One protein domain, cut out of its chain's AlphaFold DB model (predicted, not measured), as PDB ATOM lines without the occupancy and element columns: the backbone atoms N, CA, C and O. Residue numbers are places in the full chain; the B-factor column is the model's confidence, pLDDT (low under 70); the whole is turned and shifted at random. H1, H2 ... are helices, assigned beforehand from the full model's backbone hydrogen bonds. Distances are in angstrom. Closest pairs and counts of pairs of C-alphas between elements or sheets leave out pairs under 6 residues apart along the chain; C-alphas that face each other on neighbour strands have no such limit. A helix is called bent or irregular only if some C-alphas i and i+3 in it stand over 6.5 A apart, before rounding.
ATOM      1  N   PRO A  64     170.255 156.504 308.174       84.75
ATOM      2  CA  PRO A  64     171.630 156.576 308.628       84.75
ATOM      3  C   PRO A  64     172.388 157.618 307.800       84.75
ATOM      4  O   PRO A  64     172.757 157.375 306.654       84.75
ATOM      5  N   THR A  65     172.624 158.784 308.392       90.44
ATOM      6  CA  THR A  65     173.560 159.783 307.866       90.44
ATOM      7  C   THR A  65     174.994 159.315 308.092       90.44
ATOM      8  O   THR A  65     175.249 158.486 308.970       90.44
ATOM      9  N   LEU A  66     175.962 159.875 307.369       91.75
ATOM     10  CA  LEU A  66     177.376 159.633 307.667       91.75
ATOM     11  C   LEU A  66     177.715 159.869 309.151       91.75
ATOM     12  O   LEU A  66     178.466 159.104 309.748       91.75
ATOM     13  N   GLU A  67     177.121 160.883 309.776       89.25
ATOM     14  CA  GLU A  67     177.300 161.165 311.204       89.25
ATOM     15  C   GLU A  67     176.706 160.096 312.116       89.25
ATOM     16  O   GLU A  67     177.278 159.772 313.157       89.25
ATOM     17  N   HIS A  68     175.574 159.519 311.723       89.56
ATOM     18  CA  HIS A  68     175.009 158.365 312.406       89.56
ATOM     19  C   HIS A  68     175.915 157.135 312.242       89.56
ATOM     20  O   HIS A  68     176.208 156.446 313.219       89.56
ATOM     21  N   LEU A  69     176.433 156.896 311.033       92.38
ATOM     22  CA  LEU A  69     177.330 155.778 310.735       92.38
ATOM     23  C   LEU A  69     178.654 155.871 311.501       92.38
ATOM     24  O   LEU A  69     179.098 154.864 312.045       92.38
ATOM     25  N   LYS A  70     179.234 157.067 311.646       92.56
ATOM     26  CA  LYS A  70     180.417 157.305 312.491       92.56
ATOM     27  C   LYS A  70     180.212 156.883 313.941       92.56
ATOM     28  O   LYS A  70     181.145 156.404 314.570       92.56
ATOM     29  N   ARG A  71     179.001 157.055 314.480       90.31
ATOM     30  CA  ARG A  71     178.688 156.665 315.864       90.31
ATOM     31  C   ARG A  71     178.567 155.154 316.024       90.31
ATOM     32  O   ARG A  71     178.978 154.628 317.049       90.31
ATOM     33  N   ILE A  72     177.996 154.467 315.034       93.12
ATOM     34  CA  ILE A  72     177.754 153.017 315.102       93.12
ATOM     35  C   ILE A  72     178.994 152.214 314.692       93.12
ATOM     36  O   ILE A  72     179.263 151.164 315.271       93.12
ATOM     37  N   ARG A  73     179.742 152.688 313.692       94.69
ATOM     38  CA  ARG A  73     180.924 152.030 313.112       94.69
ATOM     39  C   ARG A  73     182.067 153.031 312.901       94.69
ATOM     40  O   ARG A  73     182.438 153.314 311.758       94.69
ATOM     41  N   PRO A  74     182.630 153.603 313.980       93.31
ATOM     42  CA  PRO A  74     183.736 154.553 313.863       93.31
ATOM     43  C   PRO A  74     184.935 153.933 313.138       93.31
ATOM     44  O   PRO A  74     185.556 154.601 312.324       93.31
ATOM     45  N   ASP A  75     185.183 152.636 313.330       96.12
ATOM     46  CA  ASP A  75     186.231 151.867 312.652       96.12
ATOM     47  C   ASP A  75     186.201 151.972 311.118       96.12
ATOM     48  O   ASP A  75     187.243 151.863 310.481       96.12
ATOM     49  N   LEU A  76     185.024 152.199 310.524       94.81
ATOM     50  CA  LEU A  76     184.850 152.300 309.072       94.81
ATOM     51  C   LEU A  76     184.697 153.737 308.564       94.81
ATOM     52  O   LEU A  76     185.007 154.016 307.406       94.81
ATOM     53  N   TYR A  77     184.151 154.636 309.385       94.31
ATOM     54  CA  TYR A  77     183.661 155.937 308.917       94.31
ATOM     55  C   TYR A  77     184.349 157.141 309.574       94.31
ATOM     56  O   TYR A  77     184.064 158.270 309.166       94.31
ATOM     57  N   ILE A  78     185.236 156.941 310.560       91.88
ATOM     58  CA  ILE A  78     185.850 158.038 311.333       91.88
ATOM     59  C   ILE A  78     186.619 159.030 310.452       91.88
ATOM     60  O   ILE A  78     186.489 160.238 310.648       91.88
ATOM     61  N   ASP A  79     187.313 158.540 309.423       93.81
ATOM     62  CA  ASP A  79     188.150 159.369 308.546       93.81
ATOM     63  C   ASP A  79     187.356 160.123 307.467       93.81
ATOM     64  O   ASP A  79     187.893 160.965 306.748       93.81
ATOM     65  N   ILE A  80     186.058 159.843 307.318       92.50
ATOM     66  CA  ILE A  80     185.232 160.485 306.293       92.50
ATOM     67  C   ILE A  80     184.661 161.780 306.864       92.50
ATOM     68  O   ILE A  80     183.624 161.794 307.521       92.50
ATOM     69  N   LEU A  81     185.334 162.896 306.613       90.12
ATOM     70  CA  LEU A  81     184.980 164.176 307.236       90.12
ATOM     71  C   LEU A  81     183.778 164.872 306.580       90.12
ATOM     72  O   LEU A  81     183.022 165.555 307.269       90.12
ATOM     73  N   SER A  82     183.565 164.656 305.283       93.19
ATOM     74  CA  SER A  82     182.534 165.329 304.489       93.19
ATOM     75  C   SER A  82     181.643 164.351 303.721       93.19
ATOM     76  O   SER A  82     181.944 163.166 303.565       93.19
ATOM     77  N   CYS A  83     180.505 164.858 303.249       92.56
ATOM     78  CA  CYS A  83     179.583 164.156 302.368       92.56
ATOM     79  C   CYS A  83     180.331 163.543 301.187       92.56
ATOM     80  O   CYS A  83     181.007 164.241 300.437       92.56
ATOM     81  N   ARG A  84     180.145 162.242 300.950       90.69
ATOM     82  CA  ARG A  84     180.833 161.529 299.859       90.69
ATOM     83  C   ARG A  84     180.461 162.009 298.456       90.69
ATOM     84  O   ARG A  84     181.158 161.668 297.510       90.69
ATOM     85  N   SER A  85     179.367 162.754 298.316       91.81
ATOM     86  CA  SER A  85     178.888 163.215 297.009       91.81
ATOM     87  C   SER A  85     179.396 164.600 296.635       91.81
ATOM     88  O   SER A  85     179.763 164.789 295.484       91.81
ATOM     89  N   CYS A  86     179.416 165.561 297.565       93.69
ATOM     90  CA  CYS A  86     179.935 166.906 297.281       93.69
ATOM     91  C   CYS A  86     181.337 167.163 297.838       93.69
ATOM     92  O   CYS A  86     181.964 168.129 297.427       93.69
ATOM     93  N   LEU A  87     181.808 166.337 298.777       93.31
ATOM     94  CA  LEU A  87     183.085 166.456 299.491       93.31
ATOM     95  C   LEU A  87     183.292 167.769 300.268       93.31
ATOM     96  O   LEU A  87     184.351 167.958 300.855       93.31
ATOM     97  N   ASP A  88     182.271 168.623 300.339       91.56
ATOM     98  CA  ASP A  88     182.390 170.014 300.786       91.56
ATOM     99  C   ASP A  88     181.763 170.264 302.165       91.56
ATOM    100  O   ASP A  88     182.295 171.008 302.982       91.56
ATOM    101  N   SER A  89     180.642 169.609 302.472       91.12
ATOM    102  CA  SER A  89     179.914 169.841 303.724       91.12
ATOM    103  C   SER A  89     179.763 168.568 304.543       91.12
ATOM    104  O   SER A  89     179.793 167.451 304.021       91.12
ATOM    105  N   LYS A  90     179.554 168.742 305.846       91.94
ATOM    106  CA  LYS A  90     179.179 167.665 306.759       91.94
ATOM    107  C   LYS A  90     177.851 167.041 306.319       91.94
ATOM    108  O   LYS A  90     176.890 167.753 306.045       91.94
ATOM    109  N   GLU A  91     177.789 165.714 306.265       91.56
ATOM    110  CA  GLU A  91     176.553 165.008 305.919       91.56
ATOM    111  C   GLU A  91     175.713 164.739 307.173       91.56
ATOM    112  O   GLU A  91     175.864 163.717 307.845       91.56
ATOM    113  N   ASP A  92     174.823 165.677 307.478       86.62
ATOM    114  CA  ASP A  92     173.709 165.483 308.402       86.62
ATOM    115  C   ASP A  92     172.414 165.126 307.649       86.62
ATOM    116  O   ASP A  92     172.415 164.904 306.434       86.62
ATOM    117  N   PHE A  93     171.301 165.021 308.380       84.38
ATOM    118  CA  PHE A  93     170.021 164.626 307.798       84.38
ATOM    119  C   PHE A  93     169.547 165.631 306.744       84.38
ATOM    120  O   PHE A  93     169.092 165.228 305.680       84.38
ATOM    121  N   MET A  94     169.729 166.932 306.976       85.25
ATOM    122  CA  MET A  94     169.326 167.967 306.023       85.25
ATOM    123  C   MET A  94     170.202 167.945 304.771       85.25
ATOM    124  O   MET A  94     169.698 167.987 303.645       85.25
ATOM    125  N   HIS A  95     171.519 167.833 304.948       88.81
ATOM    126  CA  HIS A  95     172.458 167.759 303.840       88.81
ATOM    127  C   HIS A  95     172.231 166.508 302.986       88.81
ATOM    128  O   HIS A  95     172.398 166.579 301.772       88.81
ATOM    129  N   LEU A  96     171.794 165.388 303.572       85.94
ATOM    130  CA  LEU A  96     171.459 164.174 302.825       85.94
ATOM    131  C   LEU A  96     170.470 164.452 301.676       85.94
ATOM    132  O   LEU A  96     170.707 163.978 300.564       85.94
ATOM    133  N   PHE A  97     169.430 165.263 301.912       82.06
ATOM    134  CA  PHE A  97     168.430 165.627 300.892       82.06
ATOM    135  C   PHE A  97     168.821 166.840 300.058       82.06
ATOM    136  O   PHE A  97     168.541 166.889 298.861       82.06
ATOM    137  N   MET A  98     169.463 167.826 300.681       84.31
ATOM    138  CA  MET A  98     169.733 169.117 300.045       84.31
ATOM    139  C   MET A  98     171.073 169.159 299.308       84.31
ATOM    140  O   MET A  98     171.366 170.141 298.617       84.31
ATOM    141  N   CYS A  99     171.896 168.111 299.422       90.25
ATOM    142  CA  CYS A  99     173.160 168.011 298.707       90.25
ATOM    143  C   CYS A  99     172.917 168.133 297.198       90.25
ATOM    144  O   CYS A  99     172.299 167.271 296.571       90.25
ATOM    145  N   LYS A 100     173.465 169.193 296.591       89.81
ATOM    146  CA  LYS A 100     173.326 169.471 295.153       89.81
ATOM    147  C   LYS A 100     173.778 168.284 294.295       89.81
ATOM    148  O   LYS A 100     173.124 167.962 293.313       89.81
ATOM    149  N   CYS A 101     174.840 167.598 294.718       93.19
ATOM    150  CA  CYS A 101     175.396 166.430 294.034       93.19
ATOM    151  C   CYS A 101     174.541 165.159 294.187       93.19
ATOM    152  O   CYS A 101     174.749 164.204 293.447       93.19
ATOM    153  N   ARG A 102     173.591 165.124 295.135       87.56
ATOM    154  CA  ARG A 102     172.635 164.017 295.313       87.56
ATOM    155  C   ARG A 102     171.250 164.323 294.769       87.56
ATOM    156  O   ARG A 102     170.458 163.395 294.676       87.56
ATOM    157  N   ARG A 103     170.957 165.575 294.398       85.31
ATOM    158  CA  ARG A 103     169.612 166.026 294.014       85.31
ATOM    159  C   ARG A 103     168.948 165.093 293.008       85.31
ATOM    160  O   ARG A 103     167.888 164.574 293.311       85.31
ATOM    161  N   THR A 104     169.595 164.809 291.878       84.06
ATOM    162  CA  THR A 104     169.020 163.929 290.848       84.06
ATOM    163  C   THR A 104     168.767 162.520 291.377       84.06
ATOM    164  O   THR A 104     167.722 161.948 291.110       84.06
ATOM    165  N   ALA A 105     169.687 161.960 292.166       84.19
ATOM    166  CA  ALA A 105     169.495 160.642 292.765       84.19
ATOM    167  C   ALA A 105     168.356 160.641 293.797       84.19
ATOM    168  O   ALA A 105     167.585 159.691 293.843       84.19
ATOM    169  N   MET A 106     168.219 161.704 294.591       82.56
ATOM    170  CA  MET A 106     167.138 161.858 295.567       82.56
ATOM    171  C   MET A 106     165.790 162.077 294.888       82.56
ATOM    172  O   MET A 106     164.822 161.432 295.263       82.56
ATOM    173  N   GLU A 107     165.729 162.916 293.856       80.69
ATOM    174  CA  GLU A 107     164.544 163.092 293.016       80.69
ATOM    175  C   GLU A 107     164.147 161.768 292.378       80.69
ATOM    176  O   GLU A 107     162.989 161.396 292.461       80.69
ATOM    177  N   GLN A 108     165.097 161.002 291.835       78.12
ATOM    178  CA  GLN A 108     164.805 159.656 291.353       78.12
ATOM    179  C   GLN A 108     164.300 158.773 292.492       78.12
ATOM    180  O   GLN A 108     163.242 158.198 292.354       78.12
ATOM    181  N   VAL A 109     164.940 158.699 293.656       75.94
ATOM    182  CA  VAL A 109     164.445 157.870 294.775       75.94
ATOM    183  C   VAL A 109     163.037 158.276 295.242       75.94
ATOM    184  O   VAL A 109     162.258 157.409 295.634       75.94
ATOM    185  N   LEU A 110     162.702 159.567 295.185       71.56
ATOM    186  CA  LEU A 110     161.395 160.099 295.575       71.56
ATOM    187  C   LEU A 110     160.327 159.972 294.475       71.56
ATOM    188  O   LEU A 110     159.156 159.846 294.812       71.56
ATOM    189  N   LEU A 111     160.712 160.025 293.194       69.25
ATOM    190  CA  LEU A 111     159.808 160.051 292.031       69.25
ATOM    191  C   LEU A 111     159.750 158.731 291.253       69.25
ATOM    192  O   LEU A 111     158.804 158.512 290.507       69.25
ATOM    193  N   SER A 112     160.754 157.862 291.383       62.50
ATOM    194  CA  SER A 112     160.808 156.559 290.698       62.50
ATOM    195  C   SER A 112     159.862 155.525 291.303       62.50
ATOM    196  O   SER A 112     159.772 154.413 290.781       62.50
ATOM    197  N   TYR A 113     159.140 155.884 292.368       53.41
ATOM    198  CA  TYR A 113     158.172 155.015 293.019       53.41
ATOM    199  C   TYR A 113     156.920 155.792 293.381       53.41
ATOM    200  O   TYR A 113     156.839 156.314 294.517       53.41
TER     201      TYR A 113
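Overview. This is residues 64 to 113 of the 113 residues of an uncharacterized protein of Rhizophagus irregularis (UniProt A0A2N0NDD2). Two pairs of short helices stand toward the two ends of an elongated shape: H1 and H2 side by side in sequence and touching at one end, H3 and H4 set as an L toward the other. A long loop, residues 78 to 92, joins the pairs and bulges to one side, while residues 108 to 113, of which 108 to 111 belong to H4, stick out free at the far end of the L. The printed part has 50 residues with four named helices, in the order H1, H2, H3, H4, and no named strand; its class is all helix. It is only just compact, close to loose, with a radius of gyration of the C-alphas of 11.7 A, and spans 34 by 22 by 15 A.

Along the chain. H1, residues 66 to 72, begins with C-alpha 66 at (177.376, 159.633, 307.667) and is 10.0 A long from first to last C-alpha. H2 is residues 74 to 77, 5.1 A. H3 is residues 93 to 98, 9.0 A. H4, residues 100 to 111, is 16.8 A long and ends with C-alpha 111 at (159.808, 160.051, 292.031). H4 is irregular: C-alphas 101 and 104 are 7.6 A apart.

Arrangement. H1 and H2 touch, their closest C-alphas, of Lys 70 and Tyr 77, being 5.0 A apart. H2 and H3 are apart. H3 and H4 only just touch, with 3 pairs of C-alphas within 8 A, and touch only at the corner by their link. Their closest C-alphas are those of Phe 97 and Met 106, 6.7 A apart, and H4 touches H3 with residues 102 to 106 alone. The lines of H3 and H4 are about perpendicular, at 88 degrees, the line of H4 being a rough one. H1 is apart from H3 and H4, and H2 is apart from H4. In H1 every O i to N i+4 pair is within hydrogen-bond range, in H3 1 of 2 and in H4 6 of 8; H2 is too short for such a pair.

Size, cuts and confidence. The C-alphas of Asp 75 and Leu 111, the two farthest apart, are 34.5 A from each other. The printed part has no cut and ends at Tyr 113, the chain's last residue. The link H2 to H3, 15 residues, is long; H1 to H2 and H3 to H4 are tight. The mean pLDDT of the printed part is 87.3, and residues 111 to 113 are under 70.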